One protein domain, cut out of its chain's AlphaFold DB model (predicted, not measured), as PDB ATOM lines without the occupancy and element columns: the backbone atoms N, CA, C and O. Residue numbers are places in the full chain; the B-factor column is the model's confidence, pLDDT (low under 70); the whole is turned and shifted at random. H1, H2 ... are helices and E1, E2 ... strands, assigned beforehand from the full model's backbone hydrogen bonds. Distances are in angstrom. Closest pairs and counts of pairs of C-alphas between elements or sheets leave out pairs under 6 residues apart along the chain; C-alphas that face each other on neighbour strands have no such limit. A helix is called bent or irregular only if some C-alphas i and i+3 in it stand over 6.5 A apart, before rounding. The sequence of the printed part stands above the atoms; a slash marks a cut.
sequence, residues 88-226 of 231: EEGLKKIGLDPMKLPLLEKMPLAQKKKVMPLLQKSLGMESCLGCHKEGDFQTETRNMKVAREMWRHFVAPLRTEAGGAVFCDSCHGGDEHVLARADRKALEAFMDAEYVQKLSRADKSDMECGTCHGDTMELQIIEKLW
ATOM      1  N   GLU A  88       3.375  13.916  24.005       97.44
ATOM      2  CA  GLU A  88       2.633  12.974  24.861       97.44
ATOM      3  C   GLU A  88       1.586  12.162  24.092       97.44
ATOM      4  O   GLU A  88       1.512  10.940  24.234       97.44
ATOM      5  N   GLU A  89       0.770  12.824  23.271       97.69
ATOM      6  CA  GLU A  89      -0.256  12.154  22.467       97.69
ATOM      7  C   GLU A  89       0.371  11.213  21.437       97.69
ATOM      8  O   GLU A  89      -0.114  10.098  21.228       97.69
ATOM      9  N   GLY A  90       1.486  11.631  20.832       97.62
ATOM     10  CA  GLY A  90       2.259  10.816  19.899       97.62
ATOM     11  C   GLY A  90       2.774   9.535  20.553       97.62
ATOM     12  O   GLY A  90       2.616   8.456  19.984       97.62
ATOM     13  N   LEU A  91       3.321   9.640  21.768       97.88
ATOM     14  CA  LEU A  91       3.783   8.505  22.571       97.88
ATOM     15  C   LEU A  91       2.625   7.563  22.934       97.88
ATOM     16  O   LEU A  91       2.705   6.361  22.669       97.88
ATOM     17  N   LYS A  92       1.514   8.108  23.445       98.00
ATOM     18  CA  LYS A  92       0.306   7.330  23.776       98.00
ATOM     19  C   LYS A  92      -0.217   6.575  22.550       98.00
ATOM     20  O   LYS A  92      -0.479   5.375  22.625       98.00
ATOM     21  N   LYS A  93      -0.275   7.234  21.386       98.00
ATOM     22  CA  LYS A  93      -0.727   6.645  20.112       98.00
ATOM     23  C   LYS A  93       0.125   5.459  19.655       98.00
ATOM     24  O   LYS A  93      -0.388   4.547  19.008       98.00
ATOM     25  N   ILE A  94       1.417   5.446  19.980       97.25
ATOM     26  CA  ILE A  94       2.321   4.335  19.648       97.25
ATOM     27  C   ILE A  94       2.412   3.284  20.765       97.25
ATOM     28  O   ILE A  94       3.251   2.384  20.687       97.25
ATOM     29  N   GLY A  95       1.532   3.370  21.768       96.94
ATOM     30  CA  GLY A  95       1.433   2.423  22.875       96.94
ATOM     31  C   GLY A  95       2.516   2.606  23.937       96.94
ATOM     32  O   GLY A  95       2.884   1.637  24.597       96.94
ATOM     33  N   LEU A  96       3.076   3.812  24.065       97.62
ATOM     34  CA  LEU A  96       3.991   4.171  25.145       97.62
ATOM     35  C   LEU A  96       3.280   5.038  26.179       97.62
ATOM     36  O   LEU A  96       2.583   5.985  25.829       97.62
ATOM     37  N   ASP A  97       3.503   4.731  27.454       97.38
ATOM     38  CA  ASP A  97       3.095   5.581  28.569       97.38
ATOM     39  C   ASP A  97       4.173   6.660  28.796       97.38
ATOM     40  O   ASP A  97       5.289   6.302  29.193       97.38
ATOM     41  N   PRO A  98       3.884   7.961  28.577       96.62
ATOM     42  CA  PRO A  98       4.849   9.043  28.795       96.62
ATOM     43  C   PRO A  98       5.386   9.104  30.230       96.62
ATOM     44  O   PRO A  98       6.495   9.574  30.459       96.62
ATOM     45  N   MET A  99       4.629   8.584  31.198       96.88
ATOM     46  CA  MET A  99       5.011   8.583  32.608       96.88
ATOM     47  C   MET A  99       5.813   7.349  33.018       96.88
ATOM     48  O   MET A  99       6.340   7.313  34.134       96.88
ATOM     49  N   LYS A 100       5.925   6.337  32.150       96.50
ATOM     50  CA  LYS A 100       6.602   5.058  32.423       96.50
ATOM     51  C   LYS A 100       7.336   4.547  31.185       96.50
ATOM     52  O   LYS A 100       7.215   3.382  30.803       96.50
ATOM     53  N   LEU A 101       8.096   5.432  30.542       96.62
ATOM     54  CA  LEU A 101       8.844   5.088  29.339       96.62
ATOM     55  C   LEU A 101       9.902   4.009  29.642       96.62
ATOM     56  O   LEU A 101      10.696   4.166  30.573       96.62
ATOM     57  N   PRO A 102       9.954   2.911  28.863       96.56
ATOM     58  CA  PRO A 102      11.019   1.930  28.995       96.56
ATOM     59  C   PRO A 102      12.343   2.536  28.524       96.56
ATOM     60  O   PRO A 102      12.374   3.474  27.726       96.56
ATOM     61  N   LEU A 103      13.455   1.950  28.963       95.88
ATOM     62  CA  LEU A 103      14.758   2.266  28.381       95.88
ATOM     63  C   LEU A 103      14.757   1.938  26.886       95.88
ATOM     64  O   LEU A 103      14.206   0.910  26.473       95.88
ATOM     65  N   LEU A 104      15.385   2.801  26.083       93.06
ATOM     66  CA  LEU A 104      15.344   2.693  24.630       93.06
ATOM     67  C   LEU A 104      15.843   1.321  24.165       93.06
ATOM     68  O   LEU A 104      15.242   0.719  23.294       93.06
ATOM     69  N   GLU A 105      16.876   0.754  24.783       92.81
ATOM     70  CA  GLU A 105      17.470  -0.544  24.445       92.81
ATOM     71  C   GLU A 105      16.505  -1.707  24.674       92.81
ATOM     72  O   GLU A 105      16.464  -2.625  23.854       92.81
ATOM     73  N   LYS A 106      15.692  -1.624  25.734       95.25
ATOM     74  CA  LYS A 106      14.696  -2.635  26.120       95.25
ATOM     75  C   LYS A 106      13.439  -2.591  25.250       95.25
ATOM     76  O   LYS A 106      12.617  -3.501  25.308       95.25
ATOM     77  N   MET A 107      13.283  -1.547  24.441       95.12
ATOM     78  CA  MET A 107      12.144  -1.388  23.551       95.12
ATOM     79  C   MET A 107      12.258  -2.321  22.324       95.12
ATOM     80  O   MET A 107      13.322  -2.380  21.688       95.12
ATOM     81  N   PRO A 108      11.174  -3.013  21.925       94.56
ATOM     82  CA  PRO A 108      11.140  -3.789  20.689       94.56
ATOM     83  C   PRO A 108      11.428  -2.923  19.459       94.56
ATOM     84  O   PRO A 108      11.023  -1.761  19.389       94.56
ATOM     85  N   LEU A 109      12.065  -3.499  18.434       92.75
ATOM     86  CA  LEU A 109      12.432  -2.772  17.211       92.75
ATOM     87  C   LEU A 109      11.232  -2.088  16.534       92.75
ATOM     88  O   LEU A 109      11.348  -0.957  16.066       92.75
ATOM     89  N   ALA A 110      10.073  -2.749  16.509       94.19
ATOM     90  CA  ALA A 110       8.852  -2.187  15.932       94.19
ATOM     91  C   ALA A 110       8.407  -0.898  16.643       94.19
ATOM     92  O   ALA A 110       7.921   0.025  15.994       94.19
ATOM     93  N   GLN A 111       8.600  -0.816  17.958       95.50
ATOM     94  CA  GLN A 111       8.248   0.358  18.747       95.50
ATOM     95  C   GLN A 111       9.326   1.444  18.635       95.50
ATOM     96  O   GLN A 111       8.977   2.601  18.419       95.50
ATOM     97  N   LYS A 112      10.619   1.073  18.606       94.94
ATOM     98  CA  LYS A 112      11.724   2.006  18.300       94.94
ATOM     99  C   LYS A 112      11.473   2.753  16.991       94.94
ATOM    100  O   LYS A 112      11.515   3.976  16.973       94.94
ATOM    101  N   LYS A 113      11.119   2.031  15.920       94.75
ATOM    102  CA  LYS A 113      10.795   2.622  14.607       94.75
ATOM    103  C   LYS A 113       9.653   3.643  14.666       94.75
ATOM    104  O   LYS A 113       9.677   4.602  13.909       94.75
ATOM    105  N   LYS A 114       8.676   3.456  15.559       97.06
ATOM    106  CA  LYS A 114       7.562   4.399  15.766       97.06
ATOM    107  C   LYS A 114       7.950   5.616  16.610       97.06
ATOM    108  O   LYS A 114       7.357   6.672  16.436       97.06
ATOM    109  N   VAL A 115       8.934   5.475  17.499       96.94
ATOM    110  CA  VAL A 115       9.488   6.579  18.299       96.94
ATOM    111  C   VAL A 115      10.399   7.482  17.462       96.94
ATOM    112  O   VAL A 115      10.407   8.690  17.686       96.94
ATOM    113  N   MET A 116      11.134   6.935  16.485       96.06
ATOM    114  CA  MET A 116      12.117   7.705  15.703       96.06
ATOM    115  C   MET A 116      11.558   8.995  15.071       96.06
ATOM    116  O   MET A 116      12.210  10.024  15.229       96.06
ATOM    117  N   PRO A 117      10.361   9.025  14.447       96.75
ATOM    118  CA  PRO A 117       9.796  10.272  13.923       96.75
ATOM    119  C   PRO A 117       9.538  11.339  14.998       96.75
ATOM    120  O   PRO A 117       9.662  12.530  14.723       96.75
ATOM    121  N   LEU A 118       9.202  10.933  16.229       97.62
ATOM    122  CA  LEU A 118       9.011  11.865  17.346       97.62
ATOM    123  C   LEU A 118      10.350  12.457  17.796       97.62
ATOM    124  O   LEU A 118      10.430  13.660  18.034       97.62
ATOM    125  N   LEU A 119      11.404  11.635  17.866       96.56
ATOM    126  CA  LEU A 119      12.765  12.095  18.166       96.56
ATOM    127  C   LEU A 119      13.274  13.052  17.089       96.56
ATOM    128  O   LEU A 119      13.742  14.141  17.406       96.56
ATOM    129  N   GLN A 120      13.111  12.671  15.822       96.06
ATOM    130  CA  GLN A 120      13.477  13.487  14.673       96.06
ATOM    131  C   GLN A 120      12.811  14.868  14.743       96.06
ATOM    132  O   GLN A 120      13.499  15.885  14.686       96.06
ATOM    133  N   LYS A 121      11.486  14.905  14.948       96.44
ATOM    134  CA  LYS A 121      10.726  16.154  15.089       96.44
ATOM    135  C   LYS A 121      11.190  16.986  16.287       96.44
ATOM    136  O   LYS A 121      11.325  18.197  16.173       96.44
ATOM    137  N   SER A 122      11.439  16.340  17.424       96.56
ATOM    138  CA  SER A 122      11.843  17.012  18.665       96.56
ATOM    139  C   SER A 122      13.200  17.705  18.564       96.56
ATOM    140  O   SER A 122      13.415  18.724  19.215       96.56
ATOM    141  N   LEU A 123      14.099  17.146  17.752       94.88
ATOM    142  CA  LEU A 123      15.452  17.649  17.517       94.88
ATOM    143  C   LEU A 123      15.543  18.559  16.283       94.88
ATOM    144  O   LEU A 123      16.614  19.075  15.997       94.88
ATOM    145  N   GLY A 124      14.447  18.732  15.533       93.88
ATOM    146  CA  GLY A 124      14.436  19.528  14.300       93.88
ATOM    147  C   GLY A 124      15.236  18.922  13.150       93.88
ATOM    148  O   GLY A 124      15.613  19.629  12.222       93.88
ATOM    149  N   MET A 125      15.510  17.618  13.191       92.69
ATOM    150  CA  MET A 125      16.292  16.961  12.148       92.69
ATOM    151  C   MET A 125      15.433  16.711  10.905       92.69
ATOM    152  O   MET A 125      14.377  16.083  10.970       92.69
ATOM    153  N   GLU A 126      15.916  17.104   9.731       91.25
ATOM    154  CA  GLU A 126      15.219  16.823   8.467       91.25
ATOM    155  C   GLU A 126      15.410  15.377   7.993       91.25
ATOM    156  O   GLU A 126      14.586  14.840   7.253       91.25
ATOM    157  N   SER A 127      16.470  14.709   8.459       93.75
ATOM    158  CA  SER A 127      16.803  13.343   8.059       93.75
ATOM    159  C   SER A 127      17.230  12.467   9.235       93.75
ATOM    160  O   SER A 127      17.659  12.941  10.286       93.75
ATOM    161  N   CYS A 128      17.178  11.151   9.029       93.12
ATOM    162  CA  CYS A 128      17.696  10.174   9.984       93.12
ATOM    163  C   CYS A 128      19.235  10.127  10.022       93.12
ATOM    164  O   CYS A 128      19.795   9.514  10.932       93.12
ATOM    165  N   LEU A 129      19.920  10.734   9.043       93.31
ATOM    166  CA  LEU A 129      21.371  10.614   8.856       93.31
ATOM    167  C   LEU A 129      22.183  11.405   9.888       93.31
ATOM    168  O   LEU A 129      23.364  11.133  10.072       93.31
ATOM    169  N   GLY A 130      21.543  12.322  10.621       88.31
ATOM    170  CA  GLY A 130      22.167  12.978  11.772       88.31
ATOM    171  C   GLY A 130      22.523  11.992  12.890       88.31
ATOM    172  O   GLY A 130      23.480  12.203  13.627       88.31
ATOM    173  N   CYS A 131      21.796  10.875  12.997       93.69
ATOM    174  CA  CYS A 131      22.071   9.832  13.985       93.69
ATOM    175  C   CYS A 131      22.454   8.488  13.361       93.69
ATOM    176  O   CYS A 131      23.220   7.749  13.963       93.69
ATOM    177  N   HIS A 132      21.953   8.140  12.183       95.25
ATOM    178  CA  HIS A 132      22.181   6.830  11.576       95.25
ATOM    179  C   HIS A 132      23.160   6.899  10.412       95.25
ATOM    180  O   HIS A 132      23.240   7.896   9.702       95.25
ATOM    181  N   LYS A 133      23.867   5.794  10.174       95.25
ATOM    182  CA  LYS A 133      24.682   5.637   8.974       95.25
ATOM    183  C   LYS A 133      23.781   5.316   7.779       95.25
ATOM    184  O   LYS A 133      22.902   4.457   7.864       95.25
ATOM    185  N   GLU A 134      24.009   5.991   6.657       93.50
ATOM    186  CA  GLU A 134      23.280   5.720   5.419       93.50
ATOM    187  C   GLU A 134      23.482   4.265   4.969       93.50
ATOM    188  O   GLU A 134      24.590   3.729   5.021       93.50
ATOM    189  N   GLY A 135      22.393   3.599   4.582       93.69
ATOM    190  CA  GLY A 135      22.402   2.189   4.181       93.69
ATOM    191  C   GLY A 135      22.546   1.180   5.329       93.69
ATOM    192  O   GLY A 135      22.280   0.001   5.116       93.69
ATOM    193  N   ASP A 136      22.890   1.616   6.546       93.25
ATOM    194  CA  ASP A 136      23.020   0.744   7.715       93.25
ATOM    195  C   ASP A 136      22.571   1.436   9.012       93.25
ATOM    196  O   ASP A 136      23.351   1.990   9.788       93.25
ATOM    197  N   PHE A 137      21.271   1.335   9.278       90.31
ATOM    198  CA  PHE A 137      20.637   1.888  10.475       90.31
ATOM    199  C   PHE A 137      20.933   1.096  11.758       90.31
ATOM    200  O   PHE A 137      20.519   1.528  12.838       90.31
ATOM    201  N   GLN A 138      21.592  -0.065  11.659       90.12
ATOM    202  CA  GLN A 138      21.954  -0.889  12.814       90.12
ATOM    203  C   GLN A 138      23.353  -0.571  13.334       90.12
ATOM    204  O   GLN A 138      23.593  -0.745  14.529       90.12
ATOM    205  N   THR A 139      24.248  -0.073  12.474       94.62
ATOM    206  CA  THR A 139      25.561   0.418  12.900       94.62
ATOM    207  C   THR A 139      25.394   1.520  13.944       94.62
ATOM    208  O   THR A 139      24.829   2.582  13.685       94.62
ATOM    209  N   GLU A 140      25.909   1.259  15.144       94.44
ATOM    210  CA  GLU A 140      25.884   2.203  16.251       94.44
ATOM    211  C   GLU A 140      26.846   3.365  15.981       94.44
ATOM    212  O   GLU A 140      28.063   3.189  15.919       94.44
ATOM    213  N   THR A 141      26.298   4.569  15.844       95.75
ATOM    214  CA  THR A 141      27.076   5.805  15.706       95.75
ATOM    215  C   THR A 141      27.299   6.478  17.064       95.75
ATOM    216  O   THR A 141      26.662   6.139  18.068       95.75
ATOM    217  N   ARG A 142      28.165   7.498  17.101       95.44
ATOM    218  CA  ARG A 142      28.330   8.363  18.280       95.44
ATOM    219  C   ARG A 142      27.005   9.002  18.708       95.44
ATOM    220  O   ARG A 142      26.631   8.906  19.874       95.44
ATOM    221  N   ASN A 143      26.262   9.582  17.768       94.69
ATOM    222  CA  ASN A 143      25.010  10.279  18.065       94.69
ATOM    223  C   ASN A 143      23.912   9.317  18.550       94.69
ATOM    224  O   ASN A 143      23.142   9.669  19.440       94.69
ATOM    225  N   MET A 144      23.902   8.059  18.087       95.12
ATOM    226  CA  MET A 144      23.023   7.023  18.652       95.12
ATOM    227  C   MET A 144      23.339   6.711  20.118       95.12
ATOM    228  O   MET A 144      22.415   6.481  20.902       95.12
ATOM    229  N   LYS A 145      24.623   6.692  20.503       96.56
ATOM    230  CA  LYS A 145      25.031   6.512  21.907       96.56
ATOM    231  C   LYS A 145      24.584   7.702  22.755       96.56
ATOM    232  O   LYS A 145      23.980   7.496  23.801       96.56
ATOM    233  N   VAL A 146      24.796   8.927  22.268       95.75
ATOM    234  CA  VAL A 146      24.355  10.151  22.957       95.75
ATOM    235  C   VAL A 146      22.838  10.152  23.147       95.75
ATOM    236  O   VAL A 146      22.370  10.323  24.266       95.75
ATOM    237  N   ALA A 147      22.058   9.883  22.096       95.75
ATOM    238  CA  ALA A 147      20.597   9.842  22.179       95.75
ATOM    239  C   ALA A 147      20.089   8.787  23.181       95.75
ATOM    240  O   ALA A 147      19.105   9.011  23.886       95.75
ATOM    241  N   ARG A 148      20.773   7.641  23.279       96.62
ATOM    242  CA  ARG A 148      20.457   6.585  24.250       96.62
ATOM    243  C   ARG A 148      20.698   7.029  25.689       96.62
ATOM    244  O   ARG A 148      19.831   6.808  26.531       96.62
ATOM    245  N   GLU A 149      21.835   7.660  25.965       96.69
ATOM    246  CA  GLU A 149      22.128   8.164  27.310       96.69
ATOM    247  C   GLU A 149      21.223   9.350  27.668       96.69
ATOM    248  O   GLU A 149      20.686   9.387  28.772       96.69
ATOM    249  N   MET A 150      20.908  10.233  26.713       96.62
ATOM    250  CA  MET A 150      19.902  11.286  26.902       96.62
ATOM    251  C   MET A 150      18.533  10.706  27.280       96.62
ATOM    252  O   MET A 150      17.876  11.173  28.212       96.62
ATOM    253  N   TRP A 151      18.107   9.639  26.598       97.56
ATOM    254  CA  TRP A 151      16.864   8.948  26.927       97.56
ATOM    255  C   TRP A 151      16.894   8.353  28.338       97.56
ATOM    256  O   TRP A 151      15.944   8.505  29.106       97.56
ATOM    257  N   ARG A 152      17.985   7.661  28.682       96.56
ATOM    258  CA  ARG A 152      18.157   6.980  29.969       96.56
ATOM    259  C   ARG A 152      18.211   7.955  31.141       96.56
ATOM    260  O   ARG A 152      17.618   7.665  32.174       96.56
ATOM    261  N   HIS A 153      18.944   9.054  30.995       95.25
ATOM    262  CA  HIS A 153      19.248   9.966  32.092       95.25
ATOM    263  C   HIS A 153      18.254  11.118  32.221       95.25
ATOM    264  O   HIS A 153      18.087  11.624  33.327       95.25
ATOM    265  N   PHE A 154      17.558  11.492  31.142       95.88
ATOM    266  CA  PHE A 154      16.646  12.637  31.161       95.88
ATOM    267  C   PHE A 154      15.204  12.246  30.836       95.88
ATOM    268  O   PHE A 154      14.321  12.414  31.669       95.88
ATOM    269  N   VAL A 155      14.944  11.650  29.671       97.19
ATOM    270  CA  VAL A 155      13.560  11.391  29.218       97.19
ATOM    271  C   VAL A 155      12.824  10.397  30.124       97.19
ATOM    272  O   VAL A 155      11.718  10.657  30.588       97.19
ATOM    273  N   ALA A 156      13.426   9.239  30.395       96.50
ATOM    274  CA  ALA A 156      12.773   8.209  31.196       96.50
ATOM    275  C   ALA A 156      12.577   8.621  32.675       96.50
ATOM    276  O   ALA A 156      11.460   8.443  33.186       96.50
ATOM    277  N   PRO A 157      13.589   9.178  33.375       96.62
ATOM    278  CA  PRO A 157      13.481   9.438  34.806       96.62
ATOM    279  C   PRO A 157      12.970  10.835  35.170       96.62
ATOM    280  O   PRO A 157      12.566  10.991  36.316       96.62
ATOM    281  N   LEU A 158      12.974  11.838  34.282       97.19
ATOM    282  CA  LEU A 158      12.630  13.212  34.675       97.19
ATOM    283  C   LEU A 158      11.192  13.595  34.367       97.19
ATOM    284  O   LEU A 158      10.603  13.183  33.369       97.19
ATOM    285  N   ARG A 159      10.626  14.412  35.243       96.94
ATOM    286  CA  ARG A 159       9.297  14.999  35.134       96.94
ATOM    287  C   ARG A 159       9.410  16.504  35.292       96.94
ATOM    288  O   ARG A 159      10.367  16.999  35.883       96.94
ATOM    289  N   THR A 160       8.431  17.232  34.779       96.38
ATOM    290  CA  THR A 160       8.296  18.648  35.129       96.38
ATOM    291  C   THR A 160       7.941  18.776  36.611       96.38
ATOM    292  O   THR A 160       7.507  17.810  37.243       96.38
ATOM    293  N   GLU A 161       8.100  19.963  37.185       93.19
ATOM    294  CA  GLU A 161       7.664  20.259  38.557       93.19
ATOM    295  C   GLU A 161       6.175  19.927  38.775       93.19
ATOM    296  O   GLU A 161       5.794  19.359  39.794       93.19
ATOM    297  N   ALA A 162       5.341  20.159  37.756       92.56
ATOM    298  CA  ALA A 162       3.924  19.789  37.752       92.56
ATOM    299  C   ALA A 162       3.668  18.268  37.627       92.56
ATOM    300  O   ALA A 162       2.520  17.837  37.524       92.56
ATOM    301  N   GLY A 163       4.721  17.446  37.590       94.00
ATOM    302  CA  GLY A 163       4.646  15.996  37.430       94.00
ATOM    303  C   GLY A 163       4.366  15.528  36.000       94.00
ATOM    304  O   GLY A 163       4.066  14.353  35.807       94.00
ATOM    305  N   GLY A 164       4.449  16.411  35.003       95.94
ATOM    306  CA  GLY A 164       4.253  16.074  33.590       95.94
ATOM    307  C   GLY A 164       5.437  15.310  32.996       95.94
ATOM    308  O   GLY A 164       6.551  15.351  33.527       95.94
ATOM    309  N   ALA A 165       5.208  14.611  31.884       97.19
ATOM    310  CA  ALA A 165       6.283  13.918  31.189       97.19
ATOM    311  C   ALA A 165       7.247  14.919  30.535       97.19
ATOM    312  O   ALA A 165       6.848  15.976  30.047       97.19
ATOM    313  N   VAL A 166       8.526  14.556  30.504       97.38
ATOM    314  CA  VAL A 166       9.553  15.259  29.733       97.38
ATOM    315  C   VAL A 166       9.891  14.399  28.527       97.38
ATOM    316  O   VAL A 166      10.026  13.180  28.632       97.38
ATOM    317  N   PHE A 167      10.040  15.033  27.373       98.06
ATOM    318  CA  PHE A 167      10.545  14.380  26.172       98.06
ATOM    319  C   PHE A 167      11.601  15.265  25.511       98.06
ATOM    320  O   PHE A 167      11.898  16.354  25.998       98.06
ATOM    321  N   CYS A 168      12.213  14.804  24.421       97.62
ATOM    322  CA  CYS A 168      13.304  15.525  23.767       97.62
ATOM    323  C   CYS A 168      12.923  16.972  23.417       97.62
ATOM    324  O   CYS A 168      13.735  17.870  23.606       97.62
ATOM    325  N   ASP A 169      11.685  17.224  22.985       97.44
ATOM    326  CA  ASP A 169      11.210  18.559  22.612       97.44
ATOM    327  C   ASP A 169      11.054  19.511  23.802       97.44
ATOM    328  O   ASP A 169      11.112  20.720  23.598       97.44
ATOM    329  N   SER A 170      10.931  19.001  25.031       97.31
ATOM    330  CA  SER A 170      10.858  19.835  26.233       97.31
ATOM    331  C   SER A 170      12.098  20.703  26.427       97.31
ATOM    332  O   SER A 170      11.980  21.834  26.897       97.31
ATOM    333  N   CYS A 171      13.271  20.181  26.057       95.88
ATOM    334  CA  CYS A 171      14.539  20.907  26.134       95.88
ATOM    335  C   CYS A 171      15.007  21.376  24.754       95.88
ATOM    336  O   CYS A 171      15.491  22.494  24.621       95.88
ATOM    337  N   HIS A 172      14.861  20.533  23.726       95.25
ATOM    338  CA  HIS A 172      15.373  20.822  22.388       95.25
ATOM    339  C   HIS A 172      14.475  21.772  21.591       95.25
ATOM    340  O   HIS A 172      14.961  22.620  20.849       95.25
ATOM    341  N   GLY A 173      13.151  21.649  21.724       92.50
ATOM    342  CA  GLY A 173      12.191  22.511  21.036       92.50
ATOM    343  C   GLY A 173      12.422  22.640  19.523       92.50
ATOM    344  O   GLY A 173      12.226  23.731  18.978       92.50
ATOM    345  N   GLY A 174      12.876  21.567  18.869       93.50
ATOM    346  CA  GLY A 174      13.202  21.546  17.443       93.50
ATOM    347  C   GLY A 174      14.621  22.003  17.086       93.50
ATOM    348  O   GLY A 174      14.851  22.319  15.928       93.50
ATOM    349  N   ASP A 175      15.546  22.073  18.044       90.31
ATOM    350  CA  ASP A 175      16.955  22.405  17.807       90.31
ATOM    351  C   ASP A 175      17.866  21.451  18.598       90.31
ATOM    352  O   ASP A 175      17.654  21.195  19.785       90.31
ATOM    353  N   GLU A 176      18.887  20.890  17.958       87.12
ATOM    354  CA  GLU A 176      19.842  19.995  18.612       87.12
ATOM    355  C   GLU A 176      20.851  20.750  19.514       87.12
ATOM    356  O   GLU A 176      21.386  20.159  20.456       87.12
ATOM    357  N   HIS A 177      21.045  22.061  19.310       88.12
ATOM    358  CA  HIS A 177      22.011  22.908  20.023       88.12
ATOM    359  C   HIS A 177      21.340  24.012  20.856       88.12
ATOM    360  O   HIS A 177      21.364  25.191  20.518       88.12
ATOM    361  N   VAL A 178      20.795  23.650  22.018       88.94
ATOM    362  CA  VAL A 178      19.970  24.583  22.814       88.94
ATOM    363  C   VAL A 178      20.683  25.360  23.911       88.94
ATOM    364  O   VAL A 178      20.022  26.100  24.628       88.94
ATOM    365  N   LEU A 179      21.992  25.188  24.106       89.88
ATOM    366  CA  LEU A 179      22.703  25.779  25.247       89.88
ATOM    367  C   LEU A 179      23.724  26.830  24.818       89.88
ATOM    368  O   LEU A 179      24.653  26.531  24.065       89.88
ATOM    369  N   ALA A 180      23.611  28.030  25.389       89.94
ATOM    370  CA  ALA A 180      24.551  29.130  25.194       89.94
ATOM    371  C   ALA A 180      25.861  28.890  25.967       89.94
ATOM    372  O   ALA A 180      26.065  29.402  27.065       89.94
ATOM    373  N   ARG A 181      26.773  28.089  25.409       88.81
ATOM    374  CA  ARG A 181      28.013  27.675  26.104       88.81
ATOM    375  C   ARG A 181      29.124  28.732  26.151       88.81
ATOM    376  O   ARG A 181      30.157  28.479  26.763       88.81
ATOM    377  N   ALA A 182      28.932  29.893  25.525       89.44
ATOM    378  CA  ALA A 182      29.953  30.940  25.441       89.44
ATOM    379  C   ALA A 182      30.189  31.676  26.777       89.44
ATOM    380  O   ALA A 182      31.321  32.054  27.068       89.44
ATOM    381  N   ASP A 183      29.148  31.845  27.600       89.44
ATOM    382  CA  ASP A 183      29.244  32.436  28.939       89.44
ATOM    383  C   ASP A 183      28.889  31.383  29.989       89.44
ATOM    384  O   ASP A 183      27.723  31.059  30.221       89.44
ATOM    385  N   ARG A 184      29.921  30.843  30.644       88.81
ATOM    386  CA  ARG A 184      29.764  29.792  31.652       88.81
ATOM    387  C   ARG A 184      28.877  30.226  32.818       88.81
ATOM    388  O   ARG A 184      28.102  29.410  33.305       88.81
ATOM    389  N   LYS A 185      28.997  31.471  33.280       90.12
ATOM    390  CA  LYS A 185      28.262  31.940  34.461       90.12
ATOM    391  C   LYS A 185      26.784  32.114  34.131       90.12
ATOM    392  O   LYS A 185      25.934  31.712  34.920       90.12
ATOM    393  N   ALA A 186      26.485  32.680  32.962       90.69
ATOM    394  CA  ALA A 186      25.112  32.777  32.478       90.69
ATOM    395  C   ALA A 186      24.499  31.387  32.246       90.69
ATOM    396  O   ALA A 186      23.357  31.151  32.634       90.69
ATOM    397  N   LEU A 187      25.269  30.454  31.676       90.19
ATOM    398  CA  LEU A 187      24.824  29.078  31.473       90.19
ATOM    399  C   LEU A 187      24.508  28.374  32.797       90.19
ATOM    400  O   LEU A 187      23.473  27.731  32.897       90.19
ATOM    401  N   GLU A 188      25.373  28.495  33.803       90.62
ATOM    402  CA  GLU A 188      25.171  27.887  35.123       90.62
ATOM    403  C   GLU A 188      23.893  28.401  35.795       90.62
ATOM    404  O   GLU A 188      23.055  27.602  36.205       90.62
ATOM    405  N   ALA A 189      23.695  29.725  35.822       92.31
ATOM    406  CA  ALA A 189      22.480  30.328  36.368       92.31
ATOM    407  C   ALA A 189      21.218  29.864  35.621       92.31
ATOM    408  O   ALA A 189      20.180  29.624  36.234       92.31
ATOM    409  N   PHE A 190      21.313  29.707  34.300       93.94
ATOM    410  CA  PHE A 190      20.231  29.170  33.490       93.94
ATOM    411  C   PHE A 190      19.942  27.691  33.813       93.94
ATOM    412  O   PHE A 190      18.782  27.336  33.989       93.94
ATOM    413  N   MET A 191      20.968  26.832  33.901       93.12
ATOM    414  CA  MET A 191      20.801  25.405  34.226       93.12
ATOM    415  C   MET A 191      20.112  25.226  35.580       93.12
ATOM    416  O   MET A 191      19.228  24.381  35.713       93.12
ATOM    417  N   ASP A 192      20.509  26.023  36.573       93.31
ATOM    418  CA  ASP A 192      19.895  25.997  37.898       93.31
ATOM    419  C   ASP A 192      18.408  26.373  37.818       93.31
ATOM    420  O   ASP A 192      17.538  25.583  38.186       93.31
ATOM    421  N   ALA A 193      18.106  27.535  37.231       95.00
ATOM    422  CA  ALA A 193      16.748  28.063  37.158       95.00
ATOM    423  C   ALA A 193      15.796  27.224  36.290       95.00
ATOM    424  O   ALA A 193      14.614  27.110  36.609       95.00
ATOM    425  N   GLU A 194      16.270  26.659  35.175       94.81
ATOM    426  CA  GLU A 194      15.408  25.963  34.213       94.81
ATOM    427  C   GLU A 194      15.409  24.446  34.364       94.81
ATOM    428  O   GLU A 194      14.395  23.820  34.054       94.81
ATOM    429  N   TYR A 195      16.507  23.835  34.814       94.12
ATOM    430  CA  TYR A 195      16.609  22.376  34.894       94.12
ATOM    431  C   TYR A 195      16.622  21.874  36.330       94.12
ATOM    432  O   TYR A 195      15.824  21.001  36.645       94.12
ATOM    433  N   VAL A 196      17.456  22.418  37.218       93.69
ATOM    434  CA  VAL A 196      17.508  21.933  38.610       93.69
ATOM    435  C   VAL A 196      16.211  22.262  39.347       93.69
ATOM    436  O   VAL A 196      15.624  21.387  39.974       93.69
ATOM    437  N   GLN A 197      15.723  23.498  39.226       94.94
ATOM    438  CA  GLN A 197      14.549  23.956  39.974       94.94
ATOM    439  C   GLN A 197      13.209  23.486  39.384       94.94
ATOM    440  O   GLN A 197      12.246  23.330  40.128       94.94
ATOM    441  N   LYS A 198      13.123  23.256  38.064       96.19
ATOM    442  CA  LYS A 198      11.848  22.936  37.383       96.19
ATOM    443  C   LYS A 198      11.689  21.475  36.977       96.19
ATOM    444  O   LYS A 198      10.623  21.097  36.477       96.19
ATOM    445  N   LEU A 199      12.725  20.655  37.143       96.81
ATOM    446  CA  LEU A 199      12.648  19.219  36.905       96.81
ATOM    447  C   LEU A 199      12.642  18.470  38.228       96.81
ATOM    448  O   LEU A 199      13.364  18.786  39.166       96.81
ATOM    449  N   SER A 200      11.843  17.418  38.268       96.12
ATOM    450  CA  SER A 200      11.806  16.460  39.362       96.12
ATOM    451  C   SER A 200      12.119  15.066  38.836       96.12
ATOM    452  O   SER A 200      12.011  14.785  37.638       96.12
ATOM    453  N   ARG A 201      12.515  14.158  39.726       95.88
ATOM    454  CA  ARG A 201      12.684  12.752  39.369       95.88
ATOM    455  C   ARG A 201      11.379  11.992  39.554       95.88
ATOM    456  O   ARG A 201      10.668  12.163  40.539       95.88
ATOM    457  N   ALA A 202      11.098  11.073  38.640       94.56
ATOM    458  CA  ALA A 202       9.947  10.177  38.701       94.56
ATOM    459  C   ALA A 202       9.972   9.268  39.944       94.56
ATOM    460  O   ALA A 202       8.921   8.860  40.434       94.56
ATOM    461  N   ASP A 203      11.171   8.968  40.456       94.44
ATOM    462  CA  ASP A 203      11.393   8.226  41.704       94.44
ATOM    463  C   ASP A 203      11.313   9.101  42.968       94.44
ATOM    464  O   ASP A 203      11.436   8.576  44.073       94.44
ATOM    465  N   LYS A 204      11.055  10.408  42.812       93.56
ATOM    466  CA  LYS A 204      10.957  11.420  43.874       93.56
ATOM    467  C   LYS A 204      12.241  11.642  44.677       93.56
ATOM    468  O   LYS A 204      12.169  12.229  45.751       93.56
ATOM    469  N   SER A 205      13.388  11.174  44.188       93.44
ATOM    470  CA  SER A 205      14.671  11.578  44.765       93.44
ATOM    471  C   SER A 205      15.021  13.019  44.388       93.44
ATOM    472  O   SER A 205      14.509  13.555  43.398       93.44
ATOM    473  N   ASP A 206      15.875  13.632  45.205       91.19
ATOM    474  CA  ASP A 206      16.282  15.025  45.050       91.19
ATOM    475  C   ASP A 206      17.027  15.251  43.725       91.19
ATOM    476  O   ASP A 206      17.737  14.376  43.213       91.19
ATOM    477  N   MET A 207      16.824  16.441  43.158       89.94
ATOM    478  CA  MET A 207      17.521  16.917  41.970       89.94
ATOM    479  C   MET A 207      18.552  17.954  42.390       89.94
ATOM    480  O   MET A 207      18.203  19.021  42.885       89.94
ATOM    481  N   GLU A 208      19.822  17.652  42.161       91.31
ATOM    482  CA  GLU A 208      20.933  18.563  42.409       91.31
ATOM    483  C   GLU A 208      21.840  18.614  41.177       91.31
ATOM    484  O   GLU A 208      21.762  17.772  40.278       91.31
ATOM    485  N   CYS A 209      22.770  19.566  41.139       88.44
ATOM    486  CA  CYS A 209      23.733  19.672  40.044       88.44
ATOM    487  C   CYS A 209      24.508  18.356  39.813       88.44
ATOM    488  O   CYS A 209      24.722  17.944  38.670       88.44
ATOM    489  N   GLY A 210      24.865  17.654  40.897       88.69
ATOM    490  CA  GLY A 210      25.556  16.362  40.848       88.69
ATOM    491  C   GLY A 210      24.719  15.231  40.243       88.69
ATOM    492  O   GLY A 210      25.273  14.290  39.679       88.69
ATOM    493  N   THR A 211      23.389  15.336  40.250       88.00
ATOM    494  CA  THR A 211      22.507  14.349  39.613       88.00
ATOM    495  C   THR A 211      22.728  14.283  38.100       88.00
ATOM    496  O   THR A 211      22.637  13.206  37.509       88.00
ATOM    497  N   CYS A 212      23.049  15.421  37.481       86.62
ATOM    498  CA  CYS A 212      23.276  15.540  36.039       86.62
ATOM    499  C   CYS A 212      24.765  15.502  35.667       86.62
ATOM    500  O   CYS A 212      25.128  14.958  34.625       86.62
ATOM    501  N   HIS A 213      25.627  16.071  36.514       87.69
ATOM    502  CA  HIS A 213      27.057  16.239  36.236       87.69
ATOM    503  C   HIS A 213      27.964  15.223  36.949       87.69
ATOM    504  O   HIS A 213      29.178  15.222  36.737       87.69
ATOM    505  N   GLY A 214      27.394  14.354  37.786       87.69
ATOM    506  CA  GLY A 214      28.143  13.512  38.714       87.69
ATOM    507  C   GLY A 214      28.772  14.315  39.860       87.69
ATOM    508  O   GLY A 214      28.802  15.546  39.847       87.69
ATOM    509  N   ASP A 215      29.327  13.605  40.841       82.19
ATOM    510  CA  ASP A 215      29.867  14.201  42.075       82.19
ATOM    511  C   ASP A 215      31.015  15.194  41.825       82.19
ATOM    512  O   ASP A 215      31.251  16.107  42.611       82.19
ATOM    513  N   THR A 216      31.739  15.036  40.713       83.19
ATOM    514  CA  THR A 216      32.868  15.900  40.343       83.19
ATOM    515  C   THR A 216      32.460  17.126  39.530       83.19
ATOM    516  O   THR A 216      33.344  17.850  39.073       83.19
ATOM    517  N   MET A 217      31.159  17.358  39.314       86.75
ATOM    518  CA  MET A 217      30.647  18.443  38.469       86.75
ATOM    519  C   MET A 217      31.263  18.425  37.061       86.75
ATOM    520  O   MET A 217      31.770  19.432  36.560       86.75
ATOM    521  N   GLU A 218      31.253  17.253  36.421       87.25
ATOM    522  CA  GLU A 218      31.855  17.080  35.106       87.25
ATOM    523  C   GLU A 218      31.033  17.795  34.023       87.25
ATOM    524  O   GLU A 218      29.850  17.525  33.809       87.25
ATOM    525  N   LEU A 219      31.674  18.732  33.322       84.69
ATOM    526  CA  LEU A 219      31.035  19.543  32.282       84.69
ATOM    527  C   LEU A 219      31.091  18.870  30.902       84.69
ATOM    528  O   LEU A 219      30.301  19.210  30.020       84.69
ATOM    529  N   GLN A 220      31.981  17.890  30.725       87.25
ATOM    530  CA  GLN A 220      32.077  17.031  29.543       87.25
ATOM    531  C   GLN A 220      31.364  15.701  29.811       87.25
ATOM    532  O   GLN A 220      31.974  14.627  29.841       87.25
ATOM    533  N   ILE A 221      30.053  15.781  30.065       90.75
ATOM    534  CA  ILE A 221      29.243  14.619  30.458       90.75
ATOM    535  C   ILE A 221      29.288  13.503  29.405       90.75
ATOM    536  O   ILE A 221      29.315  12.330  29.758       90.75
ATOM    537  N   ILE A 222      29.359  13.846  28.117       90.50
ATOM    538  CA  ILE A 222      29.346  12.862  27.031       90.50
ATOM    539  C   ILE A 222      30.654  12.062  27.041       90.50
ATOM    540  O   ILE A 222      30.641  10.831  27.082       90.50
ATOM    541  N   GLU A 223      31.786  12.754  27.071       93.25
ATOM    542  CA  GLU A 223      33.107  12.152  26.925       93.25
ATOM    543  C   GLU A 223      33.575  11.469  28.204       93.25
ATOM    544  O   GLU A 223      34.157  10.387  28.150       93.25
ATOM    545  N   LYS A 224      33.329  12.077  29.366       91.88
ATOM    546  CA  LYS A 224      33.913  11.611  30.627       91.88
ATOM    547  C   LYS A 224      32.938  10.837  31.496       91.88
ATOM    548  O   LYS A 224      33.308   9.782  32.010       91.88
ATOM    549  N   LEU A 225      31.703  11.319  31.642       90.50
ATOM    550  CA  LEU A 225      30.707  10.634  32.467       90.50
ATOM    551  C   LEU A 225      30.123   9.426  31.720       90.50
ATOM    552  O   LEU A 225      30.113   8.316  32.249       90.50
ATOM    553  N   TRP A 226      29.709   9.618  30.466       94.00
ATOM    554  CA  TRP A 226      29.127   8.565  29.627       94.00
ATOM    555  C   TRP A 226      30.154   7.796  28.795       94.00
ATOM    556  O   TRP A 226      29.820   6.761  28.219       94.00
TER     557      TRP A 226
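This is residues 88 to 226 of the 231 residues of an uncharacterized protein of Chondromyces apiculatus DSM 436 (UniProt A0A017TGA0). Look for mostly short helices strung on long loops, with few contacts between them: H3 and H4 lie near the middle, H1 and H2 make one end of the longest axis, and H5 stands toward the other. A small two-strand ladder, E1 with E2, joins the end of H3 to the end of H5, and the short helices H6 and H7 lie between H3 and the H5 end. The printed part has 139 residues, with seven named helices and two named strands in the order H1 H2 H3 E1 H4 H5 E2 H6 H7; the sheet order is E1 - E2, antiparallel. The class is mostly helix, though under half of the residues are in named elements. The whole is compact, with a radius of gyration of the C-alphas of 15.4 A and spans of 42 by 30 by 24 A.

Begin at the sheet, where E1, residues 158 to 160, and E2, residues 199 to 201, are antiparallel neighbours at 135 degrees. Look there for N 159 and O 200, and for N 200 and O 159, each pair 2.8 A apart and within hydrogen-bond range. A tight link joins H3, residues 142 to 155, to E1. Another joins H5, residues 184 to 196, to E2. H3 and H5 are apart. H6, residues 209 to 213, is close to H5 but not clearly touching, the closest C-alphas being Val 196 and Cys 209 at 6.8 A. H7, residues 221 to 225, is likewise close to H3, with C-alphas Val 146 and Ile 222 closest at 7.0 A. H4, residues 168 to 172, touches H2, residues 109 to 122, through residues 119 to 122 of H2 alone; C-alphas Ser 122 and Asp 169 are closest at 4.3 A. H1, residues 88 to 93, is close to H2 but not clearly touching, with C-alphas Gly 90 and Leu 118 closest at 7.3 A. These two run opposite ways at a shallow tilt of 30 degrees. Every O i to N i+4 pair is within hydrogen-bond range in H1, H3, H4, H5, H6 and H7; in H2 it is 7 of 10.

Find C-alpha 88 at (2.633, 12.974, 24.861), where H1 begins. H2 runs 19.8 A and is only just irregular, with C-alphas 114 and 117 at 6.55 A. H3 starts at C-alpha 142, (28.330, 8.363, 18.280), and runs 18.6 A; H5 runs 16.1 A. H7 ends at C-alpha 225, (30.707, 10.634, 32.467).

The two C-alphas farthest apart are those of Ala 110 and Lys 185, at 43.4 A. Residues 181 to 186, of which 184 to 186 belong to H5, stand free. The links H1 to H2, H2 to H3 and H4 to H5 are long. The printed part has no cut, and no printed residue is under 70 in pLDDT.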